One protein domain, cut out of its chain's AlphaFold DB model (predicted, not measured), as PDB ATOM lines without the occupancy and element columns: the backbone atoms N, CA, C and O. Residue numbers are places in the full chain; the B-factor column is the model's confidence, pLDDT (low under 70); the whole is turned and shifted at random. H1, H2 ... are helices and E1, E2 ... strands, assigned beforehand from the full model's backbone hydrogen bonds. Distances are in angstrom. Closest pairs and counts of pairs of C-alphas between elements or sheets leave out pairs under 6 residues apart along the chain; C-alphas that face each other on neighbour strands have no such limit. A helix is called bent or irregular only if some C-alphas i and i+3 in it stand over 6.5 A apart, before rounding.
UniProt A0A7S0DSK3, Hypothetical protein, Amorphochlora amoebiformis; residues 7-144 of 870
ATOM      1  N   ASP A   7     349.293 610.792 488.729       61.16
ATOM      2  CA  ASP A   7     349.703 609.481 489.255       61.16
ATOM      3  C   ASP A   7     350.757 608.778 488.374       61.16
ATOM      4  O   ASP A   7     351.585 608.012 488.867       61.16
ATOM      5  N   THR A   8     350.788 609.064 487.068       72.06
ATOM      6  CA  THR A   8     351.816 608.517 486.168       72.06
ATOM      7  C   THR A   8     353.142 609.268 486.303       72.06
ATOM      8  O   THR A   8     354.205 608.655 486.206       72.06
ATOM      9  N   ALA A   9     353.085 610.584 486.530       75.12
ATOM     10  CA  ALA A   9     354.264 611.413 486.770       75.12
ATOM     11  C   ALA A   9     354.944 611.040 488.096       75.12
ATOM     12  O   ALA A   9     356.167 610.906 488.139       75.12
ATOM     13  N   GLU A  10     354.152 610.781 489.147       81.75
ATOM     14  CA  GLU A  10     354.647 610.233 490.416       81.75
ATOM     15  C   GLU A  10     355.392 608.915 490.180       81.75
ATOM     16  O   GLU A  10     356.547 608.784 490.580       81.75
ATOM     17  N   LYS A  11     354.768 607.959 489.476       83.62
ATOM     18  CA  LYS A  11     355.374 606.649 489.205       83.62
ATOM     19  C   LYS A  11     356.733 606.767 488.505       83.62
ATOM     20  O   LYS A  11     357.684 606.109 488.911       83.62
ATOM     21  N   MET A  12     356.836 607.621 487.489       83.88
ATOM     22  CA  MET A  12     358.081 607.816 486.744       83.88
ATOM     23  C   MET A  12     359.178 608.462 487.603       83.88
ATOM     24  O   MET A  12     360.333 608.049 487.535       83.88
ATOM     25  N   LEU A  13     358.832 609.435 488.449       86.44
ATOM     26  CA  LEU A  13     359.792 610.030 489.382       86.44
ATOM     27  C   LEU A  13     360.266 609.020 490.433       86.44
ATOM     28  O   LEU A  13     361.453 609.001 490.754       86.44
ATOM     29  N   VAL A  14     359.384 608.135 490.905       87.38
ATOM     30  CA  VAL A  14     359.751 607.016 491.788       87.38
ATOM     31  C   VAL A  14     360.717 606.051 491.091       87.38
ATOM     32  O   VAL A  14     361.724 605.678 491.687       87.38
ATOM     33  N   GLU A  15     360.484 605.710 489.821       88.94
ATOM     34  CA  GLU A  15     361.416 604.889 489.030       88.94
ATOM     35  C   GLU A  15     362.789 605.577 488.876       88.94
ATOM     36  O   GLU A  15     363.829 604.940 489.051       88.94
ATOM     37  N   CYS A  16     362.826 606.895 488.636       90.44
ATOM     38  CA  CYS A  16     364.082 607.655 488.633       90.44
ATOM     39  C   CYS A  16     364.789 607.610 489.997       90.44
ATOM     40  O   CYS A  16     366.011 607.466 490.053       90.44
ATOM     41  N   MET A  17     364.041 607.700 491.100       91.06
ATOM     42  CA  MET A  17     364.586 607.568 492.454       91.06
ATOM     43  C   MET A  17     365.185 606.175 492.700       91.06
ATOM     44  O   MET A  17     366.244 606.086 493.320       91.06
ATOM     45  N   ASP A  18     364.572 605.106 492.180       90.75
ATOM     46  CA  ASP A  18     365.110 603.738 492.262       90.75
ATOM     47  C   ASP A  18     366.463 603.602 491.534       90.75
ATOM     48  O   ASP A  18     367.339 602.845 491.963       90.75
ATOM     49  N   GLU A  19     366.648 604.311 490.417       90.62
ATOM     50  CA  GLU A  19     367.925 604.337 489.687       90.62
ATOM     51  C   GLU A  19     368.980 605.188 490.404       90.62
ATOM     52  O   GLU A  19     370.139 604.777 490.501       90.62
ATOM     53  N   VAL A  20     368.592 606.336 490.976       90.31
ATOM     54  CA  VAL A  20     369.488 607.136 491.829       90.31
ATOM     55  C   VAL A  20     369.960 606.299 493.014       90.31
ATOM     56  O   VAL A  20     371.154 606.250 493.298       90.31
ATOM     57  N   GLU A  21     369.051 605.583 493.672       90.25
ATOM     58  CA  GLU A  21     369.376 604.697 494.788       90.25
ATOM     59  C   GLU A  21     370.402 603.631 494.397       90.25
ATOM     60  O   GLU A  21     371.408 603.461 495.087       90.25
ATOM     61  N   ARG A  22     370.214 602.982 493.242       88.94
ATOM     62  CA  ARG A  22     371.191 602.034 492.687       88.94
ATOM     63  C   ARG A  22     372.538 602.684 492.394       88.94
ATOM     64  O   ARG A  22     373.573 602.090 492.698       88.94
ATOM     65  N   ALA A  23     372.548 603.900 491.850       87.81
ATOM     66  CA  ALA A  23     373.781 604.636 491.603       87.81
ATOM     67  C   ALA A  23     374.531 604.943 492.910       87.81
ATOM     68  O   ALA A  23     375.752 604.785 492.963       87.81
ATOM     69  N   LEU A  24     373.815 605.309 493.979       85.38
ATOM     70  CA  LEU A  24     374.406 605.627 495.283       85.38
ATOM     71  C   LEU A  24     375.041 604.423 495.997       85.38
ATOM     72  O   LEU A  24     375.894 604.629 496.857       85.38
ATOM     73  N   LEU A  25     374.682 603.188 495.631       85.81
ATOM     74  CA  LEU A  25     375.335 601.971 496.141       85.81
ATOM     75  C   LEU A  25     376.748 601.763 495.571       85.81
ATOM     76  O   LEU A  25     377.518 600.954 496.090       85.81
ATOM     77  N   SER A  26     377.107 602.473 494.500       86.56
ATOM     78  CA  SER A  26     378.434 602.389 493.896       86.56
ATOM     79  C   SER A  26     379.483 603.094 494.755       86.56
ATOM     80  O   SER A  26     379.368 604.284 495.043       86.56
ATOM     81  N   SER A  27     380.588 602.407 495.053       82.75
ATOM     82  CA  SER A  27     381.741 602.980 495.767       82.75
ATOM     83  C   SER A  27     382.435 604.128 495.022       82.75
ATOM     84  O   SER A  27     383.261 604.828 495.603       82.75
ATOM     85  N   LYS A  28     382.112 604.337 493.736       84.94
ATOM     86  CA  LYS A  28     382.610 605.465 492.932       84.94
ATOM     87  C   LYS A  28     381.881 606.776 493.226       84.94
ATOM     88  O   LYS A  28     382.400 607.835 492.878       84.94
ATOM     89  N   ILE A  29     380.682 606.720 493.810       81.25
ATOM     90  CA  ILE A  29     379.920 607.921 494.140       81.25
ATOM     91  C   ILE A  29     380.400 608.466 495.477       81.25
ATOM     92  O   ILE A  29     380.420 607.772 496.492       81.25
ATOM     93  N   LEU A  30     380.777 609.742 495.479       74.88
ATOM     94  CA  LEU A  30     381.213 610.402 496.695       74.88
ATOM     95  C   LEU A  30     380.018 610.570 497.658       74.88
ATOM     96  O   LEU A  30     378.914 610.947 497.237       74.88
ATOM     97  N   PRO A  31     380.227 610.406 498.976       67.12
ATOM     98  CA  PRO A  31     379.221 610.729 499.995       67.12
ATOM     99  C   PRO A  31     378.725 612.188 499.944       67.12
ATOM    100  O   PRO A  31     377.712 612.536 500.537       67.12
ATOM    101  N   THR A  32     379.415 613.050 499.197       67.31
ATOM    102  CA  THR A  32     379.108 614.476 499.047       67.31
ATOM    103  C   THR A  32     378.300 614.812 497.798       67.31
ATOM    104  O   THR A  32     377.875 615.956 497.660       67.31
ATOM    105  N   SER A  33     378.111 613.860 496.879       75.06
ATOM    106  CA  SER A  33     377.370 614.076 495.631       75.06
ATOM    107  C   SER A  33     375.909 614.449 495.895       75.06
ATOM    108  O   SER A  33     375.315 613.981 496.868       75.06
ATOM    109  N   SER A  34     375.340 615.290 495.033       79.19
ATOM    110  CA  SER A  34     373.903 615.552 494.958       79.19
ATOM    111  C   SER A  34     373.302 614.944 493.700       79.19
ATOM    112  O   SER A  34     374.006 614.658 492.729       79.19
ATOM    113  N   SER A  35     371.988 614.766 493.736       85.50
ATOM    114  CA  SER A  35     371.195 614.207 492.651       85.50
ATOM    115  C   SER A  35     370.235 615.274 492.129       85.50
ATOM    116  O   SER A  35     369.648 616.029 492.905       85.50
ATOM    117  N   ARG A  36     370.058 615.335 490.810       85.81
ATOM    118  CA  ARG A  36     369.001 616.114 490.156       85.81
ATOM    119  C   ARG A  36     368.270 615.201 489.186       85.81
ATOM    120  O   ARG A  36     368.904 614.350 488.559       85.81
ATOM    121  N   ILE A  37     366.958 615.365 489.077       88.31
ATOM    122  CA  ILE A  37     366.131 614.557 488.180       88.31
ATOM    123  C   ILE A  37     365.528 615.484 487.130       88.31
ATOM    124  O   ILE A  37     364.743 616.368 487.460       88.31
ATOM    125  N   PHE A  38     365.901 615.264 485.869       88.12
ATOM    126  CA  PHE A  38     365.366 615.980 484.715       88.12
ATOM    127  C   PHE A  38     364.464 615.058 483.894       88.12
ATOM    128  O   PHE A  38     364.877 613.969 483.488       88.12
ATOM    129  N   VAL A  39     363.244 615.515 483.620       86.56
ATOM    130  CA  VAL A  39     362.242 614.802 482.830       86.56
ATOM    131  C   VAL A  39     361.781 615.688 481.678       86.56
ATOM    132  O   VAL A  39     361.265 616.781 481.882       86.56
ATOM    133  N   HIS A  40     361.923 615.201 480.447       86.50
ATOM    134  CA  HIS A  40     361.408 615.886 479.265       86.50
ATOM    135  C   HIS A  40     360.143 615.193 478.758       86.50
ATOM    136  O   HIS A  40     360.177 614.041 478.317       86.50
ATOM    137  N   VAL A  41     359.021 615.904 478.816       83.00
ATOM    138  CA  VAL A  41     357.719 615.431 478.351       83.00
ATOM    139  C   VAL A  41     357.530 615.879 476.905       83.00
ATOM    140  O   VAL A  41     357.336 617.057 476.630       83.00
ATOM    141  N   LEU A  42     357.594 614.923 475.976       80.06
ATOM    142  CA  LEU A  42     357.487 615.196 474.537       80.06
ATOM    143  C   LEU A  42     356.085 615.643 474.064       80.06
ATOM    144  O   LEU A  42     356.019 616.493 473.180       80.06
ATOM    145  N   PRO A  43     354.963 615.095 474.579       81.00
ATOM    146  CA  PRO A  43     353.633 615.547 474.168       81.00
ATOM    147  C   PRO A  43     353.335 616.973 474.647       81.00
ATOM    148  O   PRO A  43     353.587 617.279 475.813       81.00
ATOM    149  N   TYR A  44     352.732 617.797 473.785       80.12
ATOM    150  CA  TYR A  44     352.276 619.136 474.158       80.12
ATOM    151  C   TYR A  44     350.996 619.089 475.004       80.12
ATOM    152  O   TYR A  44     350.226 618.124 474.944       80.12
ATOM    153  N   TRP A  45     350.796 620.101 475.844       83.94
ATOM    154  CA  TRP A  45     349.637 620.235 476.726       83.94
ATOM    155  C   TRP A  45     348.758 621.389 476.244       83.94
ATOM    156  O   TRP A  45     349.252 622.483 475.994       83.94
ATOM    157  N   GLU A  46     347.455 621.139 476.132       81.12
ATOM    158  CA  GLU A  46     346.447 622.134 475.720       81.12
ATOM    159  C   GLU A  46     345.888 622.938 476.911       81.12
ATOM    160  O   GLU A  46     345.000 623.770 476.760       81.12
ATOM    161  N   GLU A  47     346.376 622.662 478.122       81.88
ATOM    162  CA  GLU A  47     345.899 623.275 479.360       81.88
ATOM    163  C   GLU A  47     346.477 624.681 479.563       81.88
ATOM    164  O   GLU A  47     347.551 625.018 479.056       81.88
ATOM    165  N   SER A  48     345.772 625.511 480.339       83.50
ATOM    166  CA  SER A  48     346.242 626.861 480.653       83.50
ATOM    167  C   SER A  48     347.496 626.815 481.527       83.50
ATOM    168  O   SER A  48     347.683 625.897 482.325       83.50
ATOM    169  N   GLN A  49     348.343 627.844 481.446       83.56
ATOM    170  CA  GLN A  49     349.612 627.866 482.181       83.56
ATOM    171  C   GLN A  49     349.388 627.756 483.700       83.56
ATOM    172  O   GLN A  49     350.165 627.121 484.413       83.56
ATOM    173  N   GLN A  50     348.285 628.327 484.194       83.38
ATOM    174  CA  GLN A  50     347.888 628.244 485.599       83.38
ATOM    175  C   GLN A  50     347.521 626.814 486.020       83.38
ATOM    176  O   GLN A  50     347.887 626.398 487.121       83.38
ATOM    177  N   ASP A  51     346.863 626.042 485.150       84.50
ATOM    178  CA  ASP A  51     346.521 624.641 485.423       84.50
ATOM    179  C   ASP A  51     347.773 623.757 485.466       84.50
ATOM    180  O   ASP A  51     347.906 622.915 486.357       84.50
ATOM    181  N   ILE A  52     348.731 624.006 484.566       85.50
ATOM    182  CA  ILE A  52     350.041 623.335 484.550       85.50
ATOM    183  C   ILE A  52     350.787 623.586 485.866       85.50
ATOM    184  O   ILE A  52     351.243 622.641 486.515       85.50
ATOM    185  N   ILE A  53     350.863 624.853 486.294       86.12
ATOM    186  CA  ILE A  53     351.487 625.246 487.569       86.12
ATOM    187  C   ILE A  53     350.788 624.549 488.741       86.12
ATOM    188  O   ILE A  53     351.458 624.023 489.631       86.12
ATOM    189  N   ARG A  54     349.451 624.521 488.749       84.62
ATOM    190  CA  ARG A  54     348.665 623.881 489.809       84.62
ATOM    191  C   ARG A  54     348.930 622.377 489.887       84.62
ATOM    192  O   ARG A  54     349.252 621.886 490.962       84.62
ATOM    193  N   LYS A  55     348.879 621.659 488.762       85.38
ATOM    194  CA  LYS A  55     349.169 620.216 488.724       85.38
ATOM    195  C   LYS A  55     350.591 619.891 489.163       85.38
ATOM    196  O   LYS A  55     350.815 618.876 489.819       85.38
ATOM    197  N   PHE A  56     351.555 620.735 488.800       86.75
ATOM    198  CA  PHE A  56     352.940 620.550 489.216       86.75
ATOM    199  C   PHE A  56     353.125 620.788 490.720       86.75
ATOM    200  O   PHE A  56     353.848 620.030 491.363       86.75
ATOM    201  N   LYS A  57     352.417 621.764 491.304       84.31
ATOM    202  CA  LYS A  57     352.346 621.933 492.764       84.31
ATOM    203  C   LYS A  57     351.723 620.721 493.447       84.31
ATOM    204  O   LYS A  57     352.333 620.198 494.368       84.31
ATOM    205  N   ASP A  58     350.596 620.217 492.943       82.38
ATOM    206  CA  ASP A  58     349.947 619.022 493.499       82.38
ATOM    207  C   ASP A  58     350.883 617.796 493.446       82.38
ATOM    208  O   ASP A  58     350.948 617.008 494.391       82.38
ATOM    209  N   LEU A  59     351.642 617.634 492.353       84.62
ATOM    210  CA  LEU A  59     352.669 616.595 492.229       84.62
ATOM    211  C   LEU A  59     353.798 616.794 493.251       84.62
ATOM    212  O   LEU A  59     354.185 615.835 493.917       84.62
ATOM    213  N   ARG A  60     354.313 618.024 493.391       86.06
ATOM    214  CA  ARG A  60     355.343 618.381 494.379       86.06
ATOM    215  C   ARG A  60     354.868 618.066 495.793       86.06
ATOM    216  O   ARG A  60     355.586 617.385 496.518       86.06
ATOM    217  N   ASP A  61     353.667 618.504 496.158       80.06
ATOM    218  CA  ASP A  61     353.081 618.313 497.487       80.06
ATOM    219  C   ASP A  61     352.893 616.816 497.793       80.06
ATOM    220  O   ASP A  61     353.279 616.356 498.869       80.06
ATOM    221  N   LYS A  62     352.405 616.023 496.823       81.75
ATOM    222  CA  LYS A  62     352.326 614.553 496.942       81.75
ATOM    223  C   LYS A  62     353.698 613.909 497.154       81.75
ATOM    224  O   LYS A  62     353.840 613.050 498.024       81.75
ATOM    225  N   LEU A  63     354.702 614.289 496.359       82.38
ATOM    226  CA  LEU A  63     356.048 613.711 496.446       82.38
ATOM    227  C   LEU A  63     356.720 614.035 497.777       82.38
ATOM    228  O   LEU A  63     357.306 613.154 498.401       82.38
ATOM    229  N   VAL A  64     356.612 615.290 498.201       79.44
ATOM    230  CA  VAL A  64     357.091 615.768 499.495       79.44
ATOM    231  C   VAL A  64     356.425 614.994 500.625       79.44
ATOM    232  O   VAL A  64     357.125 614.419 501.448       79.44
ATOM    233  N   SER A  65     355.092 614.940 500.643       74.62
ATOM    234  CA  SER A  65     354.346 614.329 501.744       74.62
ATOM    235  C   SER A  65     354.630 612.831 501.861       74.62
ATOM    236  O   SER A  65     354.759 612.319 502.966       74.62
ATOM    237  N   LYS A  66     354.768 612.127 500.732       81.19
ATOM    238  CA  LYS A  66     354.896 610.663 500.715       81.19
ATOM    239  C   LYS A  66     356.338 610.155 500.716       81.19
ATOM    240  O   LYS A  66     356.591 609.043 501.175       81.19
ATOM    241  N   TYR A  67     357.276 610.919 500.156       84.62
ATOM    242  CA  TYR A  67     358.648 610.463 499.912       84.62
ATOM    243  C   TYR A  67     359.731 611.392 500.484       84.62
ATOM    244  O   TYR A  67     360.898 611.172 500.166       84.62
ATOM    245  N   SER A  68     359.409 612.379 501.332       76.75
ATOM    246  CA  SER A  68     360.368 613.315 501.969       76.75
ATOM    247  C   SER A  68     361.658 612.649 502.469       76.75
ATOM    248  O   SER A  68     362.757 613.038 502.067       76.75
ATOM    249  N   ASP A  69     361.537 611.591 503.273       75.50
ATOM    250  CA  ASP A  69     362.681 610.846 503.819       75.50
ATOM    251  C   ASP A  69     363.546 610.224 502.729       75.50
ATOM    252  O   ASP A  69     364.781 610.221 502.791       75.50
ATOM    253  N   ARG A  70     362.891 609.711 501.689       85.75
ATOM    254  CA  ARG A  70     363.571 609.111 500.548       85.75
ATOM    255  C   ARG A  70     364.290 610.181 499.728       85.75
ATOM    256  O   ARG A  70     365.425 609.954 499.323       85.75
ATOM    257  N   LEU A  71     363.680 611.350 499.530       85.31
ATOM    258  CA  LEU A  71     364.284 612.492 498.834       85.31
ATOM    259  C   LEU A  71     365.562 612.969 499.531       85.31
ATOM    260  O   LEU A  71     366.599 613.119 498.876       85.31
ATOM    261  N   LEU A  72     365.508 613.118 500.858       79.38
ATOM    262  CA  LEU A  72     366.662 613.475 501.687       79.38
ATOM    263  C   LEU A  72     367.765 612.413 501.605       79.38
ATOM    264  O   LEU A  72     368.920 612.739 501.322       79.38
ATOM    265  N   ARG A  73     367.412 611.131 501.778       81.19
ATOM    266  CA  ARG A  73     368.366 610.008 501.709       81.19
ATOM    267  C   ARG A  73     369.063 609.920 500.351       81.19
ATOM    268  O   ARG A  73     370.264 609.658 500.284       81.19
ATOM    269  N   LEU A  74     368.317 610.148 499.271       86.38
ATOM    270  CA  LEU A  74     368.832 610.123 497.900       86.38
ATOM    271  C   LEU A  74     369.529 611.426 497.484       86.38
ATOM    272  O   LEU A  74     370.083 611.494 496.381       86.38
ATOM    273  N   ARG A  75     369.557 612.433 498.371       83.12
ATOM    274  CA  ARG A  75     370.208 613.734 498.163       83.12
ATOM    275  C   ARG A  75     369.707 614.427 496.894       83.12
ATOM    276  O   ARG A  75     370.503 614.996 496.146       83.12
ATOM    277  N   ILE A  76     368.403 614.320 496.629       86.38
ATOM    278  CA  ILE A  76     367.774 614.936 495.460       86.38
ATOM    279  C   ILE A  76     367.533 616.408 495.773       86.38
ATOM    280  O   ILE A  76     366.691 616.735 496.601       86.38
ATOM    281  N   ASP A  77     368.297 617.288 495.128       79.56
ATOM    282  CA  ASP A  77     368.198 618.729 495.367       79.56
ATOM    283  C   ASP A  77     367.102 619.376 494.503       79.56
ATOM    284  O   ASP A  77     366.542 620.399 494.898       79.56
ATOM    285  N   GLU A  78     366.814 618.816 493.324       84.25
ATOM    286  CA  GLU A  78     365.985 619.458 492.300       84.25
ATOM    287  C   GLU A  78     365.291 618.442 491.386       84.25
ATOM    288  O   GLU A  78     365.904 617.473 490.918       84.25
ATOM    289  N   PHE A  79     364.017 618.717 491.116       87.44
ATOM    290  CA  PHE A  79     363.215 618.099 490.069       87.44
ATOM    291  C   PHE A  79     362.935 619.114 488.983       87.44
ATOM    292  O   PHE A  79     362.488 620.226 489.261       87.44
ATOM    293  N   GLU A  80     363.132 618.702 487.746       87.50
ATOM    294  CA  GLU A  80     362.918 619.552 486.597       87.50
ATOM    295  C   GLU A  80     362.100 618.811 485.548       87.50
ATOM    296  O   GLU A  80     362.436 617.696 485.149       87.50
ATOM    297  N   ILE A  81     361.009 619.434 485.114       88.31
ATOM    298  CA  ILE A  81     360.104 618.895 484.110       88.31
ATOM    299  C   ILE A  81     359.970 619.918 482.991       88.31
ATOM    300  O   ILE A  81     359.456 621.017 483.192       88.31
ATOM    301  N   LYS A  82     360.421 619.540 481.797       88.31
ATOM    302  CA  LYS A  82     360.201 620.321 480.581       88.31
ATOM    303  C   LYS A  82     358.939 619.828 479.884       88.31
ATOM    304  O   LYS A  82     358.844 618.639 479.572       88.31
ATOM    305  N   VAL A  83     358.007 620.739 479.625       88.31
ATOM    306  CA  VAL A  83     356.758 620.489 478.894       88.31
ATOM    307  C   VAL A  83     356.606 621.511 477.767       88.31
ATOM    308  O   VAL A  83     357.084 622.636 477.875       88.31
ATOM    309  N   MET A  84     355.937 621.126 476.683       86.81
ATOM    310  CA  MET A  84     355.518 622.063 475.635       86.81
ATOM    311  C   MET A  84     354.056 622.440 475.885       86.81
ATOM    312  O   MET A  84     353.214 621.550 475.992       86.81
ATOM    313  N   GLN A  85     353.742 623.726 475.983       86.50
ATOM    314  CA  GLN A  85     352.369 624.217 476.090       86.50
ATOM    315  C   GLN A  85     351.884 624.697 474.721       86.50
ATOM    316  O   GLN A  85     352.641 625.331 473.997       86.50
ATOM    317  N   SER A  86     350.632 624.399 474.366       83.75
ATOM    318  CA  SER A  86     349.952 625.040 473.236       83.75
ATOM    319  C   SER A  86     349.214 626.281 473.720       83.75
ATOM    320  O   SER A  86     348.311 626.182 474.552       83.75
ATOM    321  N   GLU A  87     349.570 627.439 473.180       76.56
ATOM    322  CA  GLU A  87     348.864 628.691 473.430       76.56
ATOM    323  C   GLU A  87     347.573 628.779 472.608       76.56
ATOM    324  O   GLU A  87     347.338 628.010 471.671       76.56
ATOM    325  N   SER A  88     346.704 629.727 472.970       73.88
ATOM    326  CA  SER A  88     345.396 629.929 472.331       73.88
ATOM    327  C   SER A  88     345.471 630.287 470.839       73.88
ATOM    328  O   SER A  88     344.470 630.161 470.137       73.88
ATOM    329  N   ASP A  89     346.631 630.726 470.353       74.69
ATOM    330  CA  ASP A  89     346.908 631.018 468.942       74.69
ATOM    331  C   ASP A  89     347.549 629.833 468.184       74.69
ATOM    332  O   ASP A  89     347.826 629.940 466.987       74.69
ATOM    333  N   GLY A  90     347.754 628.692 468.856       71.94
ATOM    334  CA  GLY A  90     348.386 627.493 468.303       71.94
ATOM    335  C   GLY A  90     349.918 627.519 468.310       71.94
ATOM    336  O   GLY A  90     350.533 626.584 467.786       71.94
ATOM    337  N   THR A  91     350.551 628.551 468.881       80.75
ATOM    338  CA  THR A  91     352.001 628.550 469.108       80.75
ATOM    339  C   THR A  91     352.376 627.622 470.263       80.75
ATOM    340  O   THR A  91     351.597 627.389 471.185       80.75
ATOM    341  N   LEU A  92     353.566 627.021 470.174       82.81
ATOM    342  CA  LEU A  92     354.080 626.108 471.190       82.81
ATOM    343  C   LEU A  92     355.149 626.813 472.025       82.81
ATOM    344  O   LEU A  92     356.247 627.054 471.516       82.81
ATOM    345  N   SER A  93     354.861 627.084 473.296       84.50
ATOM    346  CA  SER A  93     355.816 627.670 474.241       84.50
ATOM    347  C   SER A  93     356.429 626.590 475.152       84.50
ATOM    348  O   SER A  93     355.715 625.738 475.694       84.50
ATOM    349  N   PRO A  94     357.766 626.537 475.315       88.19
ATOM    350  CA  PRO A  94     358.404 625.570 476.200       88.19
ATOM    351  C   PRO A  94     358.378 626.089 477.637       88.19
ATOM    352  O   PRO A  94     358.990 627.111 477.954       88.19
ATOM    353  N   LEU A  95     357.739 625.332 478.523       88.44
ATOM    354  CA  LEU A  95     357.748 625.592 479.955       88.44
ATOM    355  C   LEU A  95     358.693 624.630 480.670       88.44
ATOM    356  O   LEU A  95     358.652 623.410 480.486       88.44
ATOM    357  N   ARG A  96     359.516 625.191 481.548       87.75
ATOM    358  CA  ARG A  96     360.427 624.473 482.431       87.75
ATOM    359  C   ARG A  96     359.939 624.633 483.864       87.75
ATOM    360  O   ARG A  96     360.069 625.691 484.479       87.75
ATOM    361  N   LEU A  97     359.323 623.570 484.365       87.88
ATOM    362  CA  LEU A  97     358.790 623.454 485.713       87.88
ATOM    363  C   LEU A  97     359.904 622.927 486.615       87.88
ATOM    364  O   LEU A  97     360.407 621.828 486.401       87.88
ATOM    365  N   THR A  98     360.298 623.696 487.617       86.38
ATOM    366  CA  THR A  98     361.353 623.310 488.560       86.38
ATOM    367  C   THR A  98     360.773 623.265 489.961       86.38
ATOM    368  O   THR A  98     360.081 624.192 490.372       86.38
ATOM    369  N   ALA A  99     361.023 622.183 490.686       86.12
ATOM    370  CA  ALA A  99     360.775 622.080 492.116       86.12
ATOM    371  C   ALA A  99     362.137 621.869 492.770       86.12
ATOM    372  O   ALA A  99     362.777 620.835 492.563       86.12
ATOM    373  N   SER A 100     362.620 622.874 493.494       80.44
ATOM    374  CA  SER A 100     364.026 622.945 493.889       80.44
ATOM    375  C   SER A 100     364.176 623.244 495.370       80.44
ATOM    376  O   SER A 100     363.649 624.228 495.881       80.44
ATOM    377  N   SER A 101     364.923 622.399 496.076       73.56
ATOM    378  CA  SER A 101     365.302 622.645 497.472       73.56
ATOM    379  C   SER A 101     366.390 623.714 497.595       73.56
ATOM    380  O   SER A 101     366.730 624.108 498.705       73.56
ATOM    381  N   LEU A 102     366.989 624.172 496.483       67.19
ATOM    382  CA  LEU A 102     368.133 625.099 496.469       67.19
ATOM    383  C   LEU A 102     367.850 626.443 497.168       67.19
ATOM    384  O   LEU A 102     368.792 627.118 497.572       67.19
ATOM    385  N   GLY A 103     366.577 626.821 497.322       60.47
ATOM    386  CA  GLY A 103     366.155 628.025 498.044       60.47
ATOM    387  C   GLY A 103     366.176 627.910 499.575       60.47
ATOM    388  O   GLY A 103     366.076 628.934 500.243       60.47
ATOM    389  N   GLY A 104     366.338 626.708 500.142       58.84
ATOM    390  CA  GLY A 104     366.215 626.443 501.588       58.84
ATOM    391  C   GLY A 104     364.793 626.068 502.034       58.84
ATOM    392  O   GLY A 104     364.606 625.497 503.101       58.84
ATOM    393  N   SER A 105     363.803 626.326 501.189       65.56
ATOM    394  CA  SER A 105     362.403 625.893 501.267       65.56
ATOM    395  C   SER A 105     362.200 624.487 500.691       65.56
ATOM    396  O   SER A 105     363.036 623.962 499.940       65.56
ATOM    397  N   LEU A 106     361.070 623.855 501.028       66.56
ATOM    398  CA  LEU A 106     360.775 622.499 500.580       66.56
ATOM    399  C   LEU A 106     360.375 622.423 499.103       66.56
ATOM    400  O   LEU A 106     359.196 622.486 498.745       66.56
ATOM    401  N   PHE A 107     361.369 622.223 498.236       78.00
ATOM    402  CA  PHE A 107     361.160 622.056 496.796       78.00
ATOM    403  C   PHE A 107     360.304 623.184 496.201       78.00
ATOM    404  O   PHE A 107     359.223 622.942 495.663       78.00
ATOM    405  N   ASP A 108     360.794 624.421 496.312       77.38
ATOM    406  CA  ASP A 108     360.108 625.597 495.785       77.38
ATOM    407  C   ASP A 108     359.827 625.451 494.298       77.38
ATOM    408  O   ASP A 108     360.722 625.161 493.497       77.38
ATOM    409  N   VAL A 109     358.568 625.693 493.943       83.75
ATOM    410  CA  VAL A 109     358.105 625.630 492.566       83.75
ATOM    411  C   VAL A 109     358.437 626.939 491.863       83.75
ATOM    412  O   VAL A 109     357.881 627.987 492.192       83.75
ATOM    413  N   LYS A 110     359.299 626.860 490.852       82.94
ATOM    414  CA  LYS A 110     359.567 627.942 489.905       82.94
ATOM    415  C   LYS A 110     359.252 627.472 488.499       82.94
ATOM    416  O   LYS A 110     359.620 626.362 488.114       82.94
ATOM    417  N   VAL A 111     358.573 628.314 487.734       85.69
ATOM    418  CA  VAL A 111     358.245 628.016 486.337       85.69
ATOM    419  C   VAL A 111     358.900 629.045 485.450       85.69
ATOM    420  O   VAL A 111     358.692 630.243 485.641       85.69
ATOM    421  N   PHE A 112     359.688 628.559 484.499       85.62
ATOM    422  CA  PHE A 112     360.363 629.375 483.508       85.62
ATOM    423  C   PHE A 112     359.774 629.125 482.129       85.62
ATOM    424  O   PHE A 112     359.484 627.984 481.770       85.62
ATOM    425  N   GLU A 113     359.655 630.187 481.355       86.19
ATOM    426  CA  GLU A 113     359.433 630.118 479.918       86.19
ATOM    427  C   GLU A 113     360.790 630.201 479.208       86.19
ATOM    428  O   GLU A 113     361.618 631.066 479.527       86.19
ATOM    429  N   GLU A 114     361.051 629.258 478.302       86.12
ATOM    430  CA  GLU A 114     362.287 629.223 477.518       86.12
ATOM    431  C   GLU A 114     362.138 630.064 476.243       86.12
ATOM    432  O   GLU A 114     361.373 629.719 475.343       86.12
ATOM    433  N   GLU A 115     362.948 631.115 476.113       81.81
ATOM    434  CA  GLU A 115     363.114 631.815 474.840       81.81
ATOM    435  C   GLU A 115     364.120 631.017 473.994       81.81
ATOM    436  O   GLU A 115     365.308 630.910 474.322       81.81
ATOM    437  N   ILE A 116     363.633 630.376 472.930       77.75
ATOM    438  CA  ILE A 116     364.471 629.573 472.035       77.75
ATOM    439  C   ILE A 116     365.120 630.490 471.004       77.75
ATOM    440  O   ILE A 116     364.439 631.225 470.290       77.75
ATOM    441  N   SER A 117     366.445 630.402 470.864       73.81
ATOM    442  CA  SER A 117     367.138 631.128 469.807       73.81
ATOM    443  C   SER A 117     366.713 630.607 468.424       73.81
ATOM    444  O   SER A 117     366.906 629.422 468.129       73.81
ATOM    445  N   PRO A 118     366.233 631.481 467.520       69.44
ATOM    446  CA  PRO A 118     365.810 631.084 466.176       69.44
ATOM    447  C   PRO A 118     366.971 630.643 465.267       69.44
ATOM    448  O   PRO A 118     366.733 630.143 464.172       69.44
ATOM    449  N   ILE A 119     368.228 630.827 465.695       74.44
ATOM    450  CA  ILE A 119     369.426 630.527 464.895       74.44
ATOM    451  C   ILE A 119     369.927 629.099 465.138       74.44
ATOM    452  O   ILE A 119     370.329 628.423 464.194       74.44
ATOM    453  N   ASN A 120     369.940 628.640 466.393       76.12
ATOM    454  CA  ASN A 120     370.539 627.355 466.774       76.12
ATOM    455  C   ASN A 120     369.580 626.413 467.523       76.12
ATOM    456  O   ASN A 120     369.974 625.293 467.839       76.12
ATOM    457  N   GLY A 121     368.343 626.839 467.809       69.31
ATOM    458  CA  GLY A 121     367.355 626.023 468.520       69.31
ATOM    459  C   GLY A 121     367.691 625.771 469.995       69.31
ATOM    460  O   GLY A 121     367.051 624.931 470.626       69.31
ATOM    461  N   VAL A 122     368.687 626.471 470.549       75.50
ATOM    462  CA  VAL A 122     369.092 626.366 471.956       75.50
ATOM    463  C   VAL A 122     368.403 627.478 472.756       75.50
ATOM    464  O   VAL A 122     368.387 628.626 472.298       75.50
ATOM    465  N   PRO A 123     367.838 627.182 473.940       72.31
ATOM    466  CA  PRO A 123     367.298 628.212 474.818       72.31
ATOM    467  C   PRO A 123     368.424 629.136 475.294       72.31
ATOM    468  O   PRO A 123     369.424 628.675 475.843       72.31
ATOM    469  N   ASN A 124     368.279 630.437 475.045       75.75
ATOM    470  CA  ASN A 124     369.280 631.456 475.387       75.75
ATOM    471  C   ASN A 124     368.843 632.351 476.555       75.75
ATOM    472  O   ASN A 124     369.643 633.151 477.049       75.75
ATOM    473  N   LYS A 125     367.584 632.233 476.988       80.00
ATOM    474  CA  LYS A 125     367.012 633.018 478.077       80.00
ATOM    475  C   LYS A 125     365.853 632.266 478.725       80.00
ATOM    476  O   LYS A 125     365.036 631.656 478.041       80.00
ATOM    477  N   PHE A 126     365.799 632.323 480.049       82.31
ATOM    478  CA  PHE A 126     364.791 631.666 480.876       82.31
ATOM    479  C   PHE A 126     364.085 632.739 481.691       82.31
ATOM    480  O   PHE A 126     364.700 633.350 482.566       82.31
ATOM    481  N   CYS A 127     362.815 632.996 481.400       81.25
ATOM    482  CA  CYS A 127     362.045 634.039 482.074       81.25
ATOM    483  C   CYS A 127     361.149 633.432 483.150       81.25
ATOM    484  O   CYS A 127     360.330 632.565 482.860       81.25
ATOM    485  N   LEU A 128     361.323 633.866 484.403       78.81
ATOM    486  CA  LEU A 128     360.519 633.395 485.526       78.81
ATOM    487  C   LEU A 128     359.075 633.887 485.378       78.81
ATOM    488  O   LEU A 128     358.822 635.090 485.397       78.81
ATOM    489  N   VAL A 129     358.132 632.952 485.289       80.19
ATOM    490  CA  VAL A 129     356.694 633.243 485.199       80.19
ATOM    491  C   VAL A 129     355.967 632.956 486.518       80.19
ATOM    492  O   VAL A 129     354.893 633.496 486.771       80.19
ATOM    493  N   TYR A 130     356.569 632.159 487.409       76.94
ATOM    494  CA  TYR A 130     356.054 631.910 488.758       76.94
ATOM    495  C   TYR A 130     357.190 631.685 489.773       76.94
ATOM    496  O   TYR A 130     358.066 630.871 489.470       76.94
ATOM    497  N   PRO A 131     357.161 632.308 490.975       62.22
ATOM    498  CA  PRO A 131     356.206 633.325 491.441       62.22
ATOM    499  C   PRO A 131     356.534 634.709 490.850       62.22
ATOM    500  O   PRO A 131     357.684 635.135 490.885       62.22
ATOM    501  N   SER A 132     355.543 635.414 490.296       59.41
ATOM    502  CA  SER A 132     355.726 636.742 489.688       59.41
ATOM    503  C   SER A 132     354.968 637.800 490.491       59.41
ATOM    504  O   SER A 132     353.737 637.817 490.480       59.41
ATOM    505  N   THR A 133     355.699 638.657 491.213       49.78
ATOM    506  CA  THR A 133     355.147 639.842 491.900       49.78
ATOM    507  C   THR A 133     355.831 641.157 491.502       49.78
ATOM    508  O   THR A 133     355.169 642.184 491.566       49.78
ATOM    509  N   ASP A 134     357.079 641.140 491.000       44.38
ATOM    510  CA  ASP A 134     357.876 642.347 490.677       44.38
ATOM    511  C   ASP A 134     358.577 642.283 489.294       44.38
ATOM    512  O   ASP A 134     359.773 642.538 489.154       44.38
ATOM    513  N   GLY A 135     357.827 641.953 488.236       51.88
ATOM    514  CA  GLY A 135     358.326 641.950 486.849       51.88
ATOM    515  C   GLY A 135     359.146 640.706 486.448       51.88
ATOM    516  O   GLY A 135     359.454 639.856 487.284       51.88
ATOM    517  N   PRO A 136     359.468 640.542 485.147       51.16
ATOM    518  CA  PRO A 136     360.077 639.317 484.633       51.16
ATOM    519  C   PRO A 136     361.569 639.242 484.985       51.16
ATOM    520  O   PRO A 136     362.414 639.879 484.353       51.16
ATOM    521  N   LEU A 137     361.913 638.422 485.982       63.50
ATOM    522  CA  LEU A 137     363.296 638.033 486.252       63.50
ATOM    523  C   LEU A 137     363.732 637.002 485.197       63.50
ATOM    524  O   LEU A 137     363.418 635.817 485.313       63.50
ATOM    525  N   CYS A 138     364.436 637.446 484.154       71.94
ATOM    526  CA  CYS A 138     364.991 636.556 483.134       71.94
ATOM    527  C   CYS A 138     366.486 636.307 483.365       71.94
ATOM    528  O   CYS A 138     367.261 637.252 483.514       71.94
ATOM    529  N   VAL A 139     366.896 635.038 483.353       69.31
ATOM    530  CA  VAL A 139     368.294 634.609 483.512       69.31
ATOM    531  C   VAL A 139     368.825 633.991 482.218       69.31
ATOM    532  O   VAL A 139     368.075 633.395 481.448       69.31
ATOM    533  N   ILE A 140     370.123 634.169 481.960       64.69
ATOM    534  CA  ILE A 140     370.799 633.672 480.745       64.69
ATOM    535  C   ILE A 140     371.132 632.179 480.880       64.69
ATOM    536  O   ILE A 140     371.043 631.428 479.916       64.69
ATOM    537  N   GLU A 141     371.456 631.732 482.094       61.81
ATOM    538  CA  GLU A 141     371.666 630.322 482.421       61.81
ATOM    539  C   GLU A 141     370.675 629.885 483.503       61.81
ATOM    540  O   GLU A 141     370.541 630.582 484.514       61.81
ATOM    541  N   PRO A 142     370.040 628.709 483.368       54.84
ATOM    542  CA  PRO A 142     369.122 628.200 484.380       54.84
ATOM    543  C   PRO A 142     369.861 627.725 485.648       54.84
ATOM    544  O   PRO A 142     369.237 627.557 486.690       54.84
ATOM    545  N   TYR A 143     371.194 627.552 485.594       56.09
ATOM    546  CA  TYR A 143     371.985 626.889 486.642       56.09
ATOM    547  C   TYR A 143     373.056 627.756 487.338       56.09
ATOM    548  O   TYR A 143     373.637 627.294 488.320       56.09
ATOM    549  N   GLY A 144     373.316 629.001 486.919       54.03
ATOM    550  CA  GLY A 144     374.500 629.766 487.365       54.03
ATOM    551  C   GLY A 144     374.639 630.006 488.886       54.03
ATOM    552  O   GLY A 144     375.749 630.151 489.402       54.03
TER     553      GLY A 144
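What this domain is: This is residues 7 to 144 of the 870 residues of the protein "Hypothetical protein" of Amorphochlora amoebiformis (UniProt A0A7S0DSK3). What is seen first? One strongly twisted sheet of five strands, E1 to E5, has two helices over one face, in two layers: H1 over the edge at E1 and E2, H2 over E2, E3 and E4. Residues 25 to 30 stick out at one end. What is it made of, and how large is it? The printed part has 138 residues, with two named helices and five named strands in the order H1 E1 H2 E2 E3 E4 E5, of mixed class; the mixed sheet runs E1 E2 E3 E4 E5. It is compact, with a radius of gyration of the C-alphas of 16.0 A and an elongated outline of 50 by 31 by 30 A.

How they stand to each other: Where is the first helix? H1, residues 7 to 24, is on the sheet at a height of 9.4 A, over E1, residues 35 to 45, and E2, residues 76 to 86. The closest C-alphas of H1 and E1 are those of Cys 16 and Ile 37, 7.2 A apart. Where is the second? H2, residues 49 to 73, is on the sheet at a height of 9.5 A and runs along the strands, at 20 degrees to E2 on the local plane. H1 with residues 9 to 10 alone and H2 with residues 59 to 63 alone only just touch, with 3 pairs of C-alphas within 8 A, the closest being Glu 10 and Leu 59 at 6.9 A. How do the strands pair? E1, H2 and E2 form a strand-helix-strand unit, two parallel neighbour strands with a helix between, its crossover right-handed; N 39 and O 80 are within hydrogen-bond range at 2.8 A. E2, E3 of residues 92 to 100, E4 of residues 108 to 116 and E5 of residues 123 to 130 form a meander, each strand the antiparallel neighbour of the one before, with N 81 and O 97 at 2.8 A, N 98 and O 110 at 2.8 A, and N 113 and O 127 at 2.9 A. Are the helix backbones complete? Every O i to N i+4 pair is within hydrogen-bond range in H1, and 19 of 21 in H2.

Where its parts are: Where do the first elements lie? H1 begins at C-alpha 7 (349.703, 609.481, 489.255) and is 25.7 A long; E1, 27.5 A, bends by 70 degrees at residue 42. H2, 32.4 A, is irregular, with C-alphas 66 and 69 8.4 A apart, and has a kink of 80 degrees near residue 67. And the later strands? E2 is 30.2 A long, E3 25.0 A, E4 24.5 A and E5 18.3 A, ending at C-alpha 130 (356.054, 631.910, 488.758).

The domain as a whole: How far does it reach? The C-alphas farthest apart, those of Ser 27 and Asp 89, are 52.1 A apart. Is it continuous? The printed part has no cut and no long link; residues 131 to 144 hold no named element, though residues 138 to 139 pair antiparallel with 126 to 127 of E5. Where is confidence low? The mean pLDDT of the printed part is 79.1, and 23 residues are under 70, among them 102 to 106, 131 to 137 and 139 to 144.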